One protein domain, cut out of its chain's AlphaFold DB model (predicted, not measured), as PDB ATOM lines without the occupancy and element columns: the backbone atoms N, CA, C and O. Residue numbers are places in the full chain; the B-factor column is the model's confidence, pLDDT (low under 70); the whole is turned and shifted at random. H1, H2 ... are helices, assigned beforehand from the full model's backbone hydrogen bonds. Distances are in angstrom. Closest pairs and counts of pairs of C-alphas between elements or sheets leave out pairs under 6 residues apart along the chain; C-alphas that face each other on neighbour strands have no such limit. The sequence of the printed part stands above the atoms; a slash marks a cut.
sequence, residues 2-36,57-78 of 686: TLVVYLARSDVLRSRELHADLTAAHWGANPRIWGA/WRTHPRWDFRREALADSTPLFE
ATOM      1  N   THR A   2    -171.231 -33.440  32.208       83.44
ATOM      2  CA  THR A   2    -171.959 -33.370  33.491       83.44
ATOM      3  C   THR A   2    -173.291 -32.616  33.405       83.44
ATOM      4  O   THR A   2    -174.324 -33.142  33.804       83.44
ATOM      5  N   LEU A   3    -173.306 -31.430  32.788       82.69
ATOM      6  CA  LEU A   3    -174.519 -30.619  32.625       82.69
ATOM      7  C   LEU A   3    -175.643 -31.334  31.844       82.69
ATOM      8  O   LEU A   3    -176.800 -31.265  32.242       82.69
ATOM      9  N   VAL A   4    -175.308 -32.070  30.778       82.31
ATOM     10  CA  VAL A   4    -176.278 -32.845  29.975       82.31
ATOM     11  C   VAL A   4    -176.904 -33.956  30.819       82.31
ATOM     12  O   VAL A   4    -178.116 -34.154  30.771       82.31
ATOM     13  N   VAL A   5    -176.095 -34.634  31.638       85.75
ATOM     14  CA  VAL A   5    -176.558 -35.693  32.547       85.75
ATOM     15  C   VAL A   5    -177.505 -35.133  33.610       85.75
ATOM     16  O   VAL A   5    -178.562 -35.716  33.850       85.75
ATOM     17  N   TYR A   6    -177.176 -33.985  34.214       88.25
ATOM     18  CA  TYR A   6    -178.052 -33.337  35.194       88.25
ATOM     19  C   TYR A   6    -179.390 -32.911  34.585       88.25
ATOM     20  O   TYR A   6    -180.434 -33.207  35.162       88.25
ATOM     21  N   LEU A   7    -179.380 -32.287  33.404       88.50
ATOM     22  CA  LEU A   7    -180.613 -31.888  32.718       88.50
ATOM     23  C   LEU A   7    -181.478 -33.098  32.339       88.50
ATOM     24  O   LEU A   7    -182.686 -33.075  32.561       88.50
ATOM     25  N   ALA A   8    -180.868 -34.175  31.831       86.38
ATOM     26  CA  ALA A   8    -181.584 -35.409  31.511       86.38
ATOM     27  C   ALA A   8    -182.206 -36.046  32.764       86.38
ATOM     28  O   ALA A   8    -183.361 -36.468  32.741       86.38
ATOM     29  N   ARG A   9    -181.470 -36.071  33.882       90.00
ATOM     30  CA  ARG A   9    -181.977 -36.574  35.164       90.00
ATOM     31  C   ARG A   9    -183.172 -35.757  35.653       90.00
ATOM     32  O   ARG A   9    -184.174 -36.349  36.049       90.00
ATOM     33  N   SER A  10    -183.082 -34.428  35.621       89.31
ATOM     34  CA  SER A  10    -184.176 -33.548  36.044       89.31
ATOM     35  C   SER A  10    -185.427 -33.722  35.178       89.31
ATOM     36  O   SER A  10    -186.532 -33.758  35.717       89.31
ATOM     37  N   ASP A  11    -185.269 -33.901  33.862       88.50
ATOM     38  CA  ASP A  11    -186.381 -34.156  32.932       88.50
ATOM     39  C   ASP A  11    -187.066 -35.510  33.200       88.50
ATOM     40  O   ASP A  11    -188.291 -35.584  33.330       88.50
ATOM     41  N   VAL A  12    -186.280 -36.578  33.387       88.62
ATOM     42  CA  VAL A  12    -186.803 -37.917  33.714       88.62
ATOM     43  C   VAL A  12    -187.543 -37.913  35.048       88.62
ATOM     44  O   VAL A  12    -188.641 -38.465  35.132       88.62
ATOM     45  N   LEU A  13    -186.977 -37.291  36.086       92.06
ATOM     46  CA  LEU A  13    -187.632 -37.194  37.393       92.06
ATOM     47  C   LEU A  13    -188.963 -36.448  37.284       92.06
ATOM     48  O   LEU A  13    -189.974 -36.944  37.769       92.06
ATOM     49  N   ARG A  14    -189.008 -35.339  36.542       90.94
ATOM     50  CA  ARG A  14    -190.245 -34.582  36.329       90.94
ATOM     51  C   ARG A  14    -191.329 -35.395  35.631       90.94
ATOM     52  O   ARG A  14    -192.487 -35.346  36.035       90.94
ATOM     53  N   SER A  15    -190.958 -36.140  34.594       88.69
ATOM     54  CA  SER A  15    -191.889 -37.016  33.878       88.69
ATOM     55  C   SER A  15    -192.420 -38.137  34.781       88.69
ATOM     56  O   SER A  15    -193.616 -38.435  34.766       88.69
ATOM     57  N   ARG A  16    -191.560 -38.714  35.636       92.56
ATOM     58  CA  ARG A  16    -191.967 -39.731  36.620       92.56
ATOM     59  C   ARG A  16    -192.961 -39.187  37.642       92.56
ATOM     60  O   ARG A  16    -193.928 -39.883  37.922       92.56
ATOM     61  N   GLU A  17    -192.767 -37.970  38.141       93.94
ATOM     62  CA  GLU A  17    -193.711 -37.324  39.069       93.94
ATOM     63  C   GLU A  17    -195.103 -37.159  38.439       93.94
ATOM     64  O   GLU A  17    -196.104 -37.508  39.057       93.94
ATOM     65  N   LEU A  18    -195.185 -36.726  37.176       91.62
ATOM     66  CA  LEU A  18    -196.476 -36.575  36.486       91.62
ATOM     67  C   LEU A  18    -197.164 -37.919  36.230       91.62
ATOM     68  O   LEU A  18    -198.385 -38.036  36.332       91.62
ATOM     69  N   HIS A  19    -196.391 -38.955  35.899       90.81
ATOM     70  CA  HIS A  19    -196.928 -40.307  35.784       90.81
ATOM     71  C   HIS A  19    -197.383 -40.865  37.135       90.81
ATOM     72  O   HIS A  19    -198.408 -41.548  37.183       90.81
ATOM     73  N   ALA A  20    -196.665 -40.564  38.219       93.31
ATOM     74  CA  ALA A  20    -197.073 -40.922  39.572       93.31
ATOM     75  C   ALA A  20    -198.385 -40.220  39.958       93.31
ATOM     76  O   ALA A  20    -199.286 -40.886  40.456       93.31
ATOM     77  N   ASP A  21    -198.542 -38.933  39.632       93.62
ATOM     78  CA  ASP A  21    -199.782 -38.177  39.854       93.62
ATOM     79  C   ASP A  21    -200.975 -38.767  39.107       93.62
ATOM     80  O   ASP A  21    -202.025 -39.005  39.703       93.62
ATOM     81  N   LEU A  22    -200.817 -39.048  37.809       90.44
ATOM     82  CA  LEU A  22    -201.868 -39.689  37.021       90.44
ATOM     83  C   LEU A  22    -202.241 -41.063  37.569       90.44
ATOM     84  O   LEU A  22    -203.414 -41.426  37.581       90.44
ATOM     85  N   THR A  23    -201.241 -41.836  37.992       92.88
ATOM     86  CA  THR A  23    -201.469 -43.164  38.564       92.88
ATOM     87  C   THR A  23    -202.225 -43.034  39.882       92.88
ATOM     88  O   THR A  23    -203.232 -43.706  40.066       92.88
ATOM     89  N   ALA A  24    -201.819 -42.113  40.759       94.25
ATOM     90  CA  ALA A  24    -202.513 -41.842  42.013       94.25
ATOM     91  C   ALA A  24    -203.970 -41.408  41.779       94.25
ATOM     92  O   ALA A  24    -204.879 -41.934  42.421       94.25
ATOM     93  N   ALA A  25    -204.215 -40.503  40.828       91.62
ATOM     94  CA  ALA A  25    -205.563 -40.068  40.468       91.62
ATOM     95  C   ALA A  25    -206.410 -41.212  39.886       91.62
ATOM     96  O   ALA A  25    -207.571 -41.369  40.260       91.62
ATOM     97  N   HIS A  26    -205.826 -42.058  39.030       90.69
ATOM     98  CA  HIS A  26    -206.491 -43.252  38.503       90.69
ATOM     99  C   HIS A  26    -206.865 -44.255  39.608       90.69
ATOM    100  O   HIS A  26    -207.870 -44.947  39.487       90.69
ATOM    101  N   TRP A  27    -206.095 -44.298  40.697       95.44
ATOM    102  CA  TRP A  27    -206.341 -45.143  41.872       95.44
ATOM    103  C   TRP A  27    -207.278 -44.489  42.908       95.44
ATOM    104  O   TRP A  27    -207.441 -45.012  44.007       95.44
ATOM    105  N   GLY A  28    -207.917 -43.360  42.574       94.69
ATOM    106  CA  GLY A  28    -208.945 -42.725  43.405       94.69
ATOM    107  C   GLY A  28    -208.440 -41.673  44.396       94.69
ATOM    108  O   GLY A  28    -209.199 -41.248  45.268       94.69
ATOM    109  N   ALA A  29    -207.186 -41.220  44.286       93.19
ATOM    110  CA  ALA A  29    -206.698 -40.107  45.100       93.19
ATOM    111  C   ALA A  29    -207.506 -38.818  44.838       93.19
ATOM    112  O   ALA A  29    -207.853 -38.503  43.700       93.19
ATOM    113  N   ASN A  30    -207.791 -38.049  45.897       90.31
ATOM    114  CA  ASN A  30    -208.651 -36.864  45.820       90.31
ATOM    115  C   ASN A  30    -208.015 -35.738  44.968       90.31
ATOM    116  O   ASN A  30    -207.020 -35.152  45.406       90.31
ATOM    117  N   PRO A  31    -208.614 -35.338  43.823       82.81
ATOM    118  CA  PRO A  31    -208.077 -34.301  42.933       82.81
ATOM    119  C   PRO A  31    -207.863 -32.937  43.607       82.81
ATOM    120  O   PRO A  31    -207.045 -32.133  43.157       82.81
ATOM    121  N   ARG A  32    -208.570 -32.664  44.713       84.50
ATOM    122  CA  ARG A  32    -208.460 -31.403  45.463       84.50
ATOM    123  C   ARG A  32    -207.089 -31.209  46.113       84.50
ATOM    124  O   ARG A  32    -206.708 -30.065  46.340       84.50
ATOM    125  N   ILE A  33    -206.333 -32.284  46.353       85.31
ATOM    126  CA  ILE A  33    -204.983 -32.217  46.940       85.31
ATOM    127  C   ILE A  33    -204.043 -31.401  46.043       85.31
ATOM    128  O   ILE A  33    -203.262 -30.591  46.534       85.31
ATOM    129  N   TRP A  34    -204.178 -31.526  44.721       84.88
ATOM    130  CA  TRP A  34    -203.404 -30.733  43.765       84.88
ATOM    131  C   TRP A  34    -203.940 -29.299  43.599       84.88
ATOM    132  O   TRP A  34    -203.242 -28.450  43.051       84.88
ATOM    133  N   GLY A  35    -205.159 -29.016  44.078       74.69
ATOM    134  CA  GLY A  35    -205.833 -27.714  44.022       74.69
ATOM    135  C   GLY A  35    -205.484 -26.737  45.146       74.69
ATOM    136  O   GLY A  35    -205.753 -25.550  44.994       74.69
ATOM    137  N   ALA A  36    -204.886 -27.213  46.242       71.69
ATOM    138  CA  ALA A  36    -204.623 -26.416  47.444       71.69
ATOM    139  C   ALA A  36    -203.443 -25.431  47.315       71.69
ATOM    140  O   ALA A  36    -203.288 -24.550  48.154       71.69
ATOM    141  N   TRP A  57    -183.781 -26.945  35.768       86.25
ATOM    142  CA  TRP A  57    -182.972 -27.494  36.853       86.25
ATOM    143  C   TRP A  57    -183.787 -28.154  37.970       86.25
ATOM    144  O   TRP A  57    -183.242 -28.965  38.716       86.25
ATOM    145  N   ARG A  58    -185.089 -27.860  38.088       87.25
ATOM    146  CA  ARG A  58    -185.946 -28.437  39.136       87.25
ATOM    147  C   ARG A  58    -186.332 -29.883  38.816       87.25
ATOM    148  O   ARG A  58    -186.738 -30.200  37.697       87.25
ATOM    149  N   THR A  59    -186.268 -30.744  39.829       89.25
ATOM    150  CA  THR A  59    -186.679 -32.155  39.743       89.25
ATOM    151  C   THR A  59    -188.196 -32.333  39.804       89.25
ATOM    152  O   THR A  59    -188.715 -33.261  39.191       89.25
ATOM    153  N   HIS A  60    -188.914 -31.428  40.477       89.69
ATOM    154  CA  HIS A  60    -190.373 -31.475  40.593       89.69
ATOM    155  C   HIS A  60    -191.063 -30.493  39.630       89.69
ATOM    156  O   HIS A  60    -190.630 -29.339  39.515       89.69
ATOM    157  N   PRO A  61    -192.146 -30.920  38.950       88.75
ATOM    158  CA  PRO A  61    -192.972 -30.033  38.137       88.75
ATOM    159  C   PRO A  61    -193.718 -29.015  39.012       88.75
ATOM    160  O   PRO A  61    -193.999 -29.262  40.185       88.75
ATOM    161  N   ARG A  62    -194.075 -27.861  38.434       87.88
ATOM    162  CA  ARG A  62    -194.923 -26.872  39.117       87.88
ATOM    163  C   ARG A  62    -196.300 -27.456  39.427       87.88
ATOM    164  O   ARG A  62    -196.843 -28.206  38.618       87.88
ATOM    165  N   TRP A  63    -196.910 -27.006  40.522       87.75
ATOM    166  CA  TRP A  63    -198.284 -27.367  40.882       87.75
ATOM    167  C   TRP A  63    -199.302 -27.066  39.775       87.75
ATOM    168  O   TRP A  63    -200.149 -27.907  39.495       87.75
ATOM    169  N   ASP A  64    -199.174 -25.932  39.079       86.69
ATOM    170  CA  ASP A  64    -200.043 -25.586  37.943       86.69
ATOM    171  C   ASP A  64    -199.962 -26.620  36.815       86.69
ATOM    172  O   ASP A  64    -200.985 -27.061  36.302       86.69
ATOM    173  N   PHE A  65    -198.749 -27.073  36.492       86.31
ATOM    174  CA  PHE A  65    -198.521 -28.064  35.443       86.31
ATOM    175  C   PHE A  65    -199.020 -29.455  35.846       86.31
ATOM    176  O   PHE A  65    -199.572 -30.173  35.019       86.31
ATOM    177  N   ARG A  66    -198.876 -29.831  37.125       90.88
ATOM    178  CA  ARG A  66    -199.442 -31.079  37.669       90.88
ATOM    179  C   ARG A  66    -200.968 -31.073  37.580       90.88
ATOM    180  O   ARG A  66    -201.553 -32.053  37.132       90.88
ATOM    181  N   ARG A  67    -201.610 -29.955  37.943       88.81
ATOM    182  CA  ARG A  67    -203.065 -29.770  37.800       88.81
ATOM    183  C   ARG A  67    -203.516 -29.857  36.348       88.81
ATOM    184  O   ARG A  67    -204.483 -30.551  36.056       88.81
ATOM    185  N   GLU A  68    -202.814 -29.172  35.450       87.88
ATOM    186  CA  GLU A  68    -203.121 -29.206  34.021       87.88
ATOM    187  C   GLU A  68    -202.972 -30.623  33.459       87.88
ATOM    188  O   GLU A  68    -203.870 -31.080  32.768       87.88
ATOM    189  N   ALA A  69    -201.914 -31.353  33.828       89.25
ATOM    190  CA  ALA A  69    -201.700 -32.736  33.399       89.25
ATOM    191  C   ALA A  69    -202.774 -33.715  33.912       89.25
ATOM    192  O   ALA A  69    -203.064 -34.710  33.248       89.25
ATOM    193  N   LEU A  70    -203.364 -33.443  35.084       90.06
ATOM    194  CA  LEU A  70    -204.486 -34.209  35.638       90.06
ATOM    195  C   LEU A  70    -205.810 -33.898  34.927       90.06
ATOM    196  O   LEU A  70    -206.620 -34.800  34.727       90.06
ATOM    197  N   ALA A  71    -206.034 -32.638  34.547       88.56
ATOM    198  CA  ALA A  71    -207.236 -32.213  33.828       88.56
ATOM    199  C   ALA A  71    -207.187 -32.566  32.330       88.56
ATOM    200  O   ALA A  71    -208.208 -32.866  31.714       88.56
ATOM    201  N   ASP A  72    -205.995 -32.532  31.742       85.31
ATOM    202  CA  ASP A  72    -205.719 -32.781  30.337       85.31
ATOM    203  C   ASP A  72    -204.444 -33.618  30.228       85.31
ATOM    204  O   ASP A  72    -203.360 -33.169  30.574       85.31
ATOM    205  N   SER A  73    -204.543 -34.831  29.683       84.31
ATOM    206  CA  SER A  73    -203.365 -35.692  29.492       84.31
ATOM    207  C   SER A  73    -202.406 -35.192  28.401       84.31
ATOM    208  O   SER A  73    -201.313 -35.737  28.247       84.31
ATOM    209  N   THR A  74    -202.775 -34.154  27.641       87.06
ATOM    210  CA  THR A  74    -201.980 -33.661  26.509       87.06
ATOM    211  C   THR A  74    -200.528 -33.307  26.845       87.06
ATOM    212  O   THR A  74    -199.671 -33.722  26.059       87.06
ATOM    213  N   PRO A  75    -200.199 -32.619  27.959       86.00
ATOM    214  CA  PRO A  75    -198.824 -32.248  28.295       86.00
ATOM    215  C   PRO A  75    -197.857 -33.441  28.349       86.00
ATOM    216  O   PRO A  75    -196.689 -33.307  27.995       86.00
ATOM    217  N   LEU A  76    -198.341 -34.639  28.698       86.38
ATOM    218  CA  LEU A  76    -197.538 -35.871  28.741       86.38
ATOM    219  C   LEU A  76    -197.219 -36.455  27.364       86.38
ATOM    220  O   LEU A  76    -196.292 -37.249  27.212       86.38
ATOM    221  N   PHE A  77    -198.015 -36.099  26.361       89.25
ATOM    222  CA  PHE A  77    -197.823 -36.507  24.975       89.25
ATOM    223  C   PHE A  77    -197.253 -35.374  24.123       89.25
ATOM    224  O   PHE A  77    -197.133 -35.519  22.902       89.25
ATOM    225  N   GLU A  78    -196.912 -34.236  24.723       90.00
ATOM    226  CA  GLU A  78    -196.124 -33.228  24.039       90.00
ATOM    227  C   GLU A  78    -194.697 -33.718  23.826       90.00
ATOM    228  O   GLU A  78    -194.222 -34.660  24.454       90.00
TER     229      GLU A  78
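Overview. This is residues 2 to 36 and 57 to 78 of the 686 residues of an uncharacterized protein of Streptomyces sp. ID38640 (UniProt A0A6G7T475). One long helix, H1, makes the longest axis, and three short helices gather along its later half, with H3 packed on residues 18 to 25 of H1. The printed part has 57 residues with four named helices, H1 to H4 in chain order, and no named strand: all helix. It is only just compact, close to loose, with a radius of gyration of the C-alphas of 12.2 A, and spans 39 by 23 by 17 A.

Arrangement. H1, residues 2 to 26, touches H3, residues 63 to 71, at a steep tilt of 48 degrees, the same way; their closest C-alphas, of Leu 22 and Leu 70, are 6.2 A apart. H3, the hub, also touches H2, residues 31 to 35, closest at C-alphas 34 and 67, 6.1 A. H3 and H4, residues 74 to 77, only just touch, only at the corner, with 3 pairs of C-alphas within 8 A, the closest 69 and 75, 5.9 A. H2 and H4 are apart. Every O i to N i+4 pair is within hydrogen-bond range in H1 and H3; H2 has 0 of 1, but 2 of 2 O i to N i+3; H4 is too short for an i+4 pair.

Along the chain. H1 runs 36.3 A from C-alpha 2 at (-171.959, -33.370, 33.491); H3 is 12.4 A long; H4 ends at C-alpha 77, (-197.823, -36.507, 24.975).

Size, cuts and confidence. Residues 37 to 56 are cut out, leaving C-alphas 36 and 57 24.1 A apart. No printed residue has pLDDT under 70.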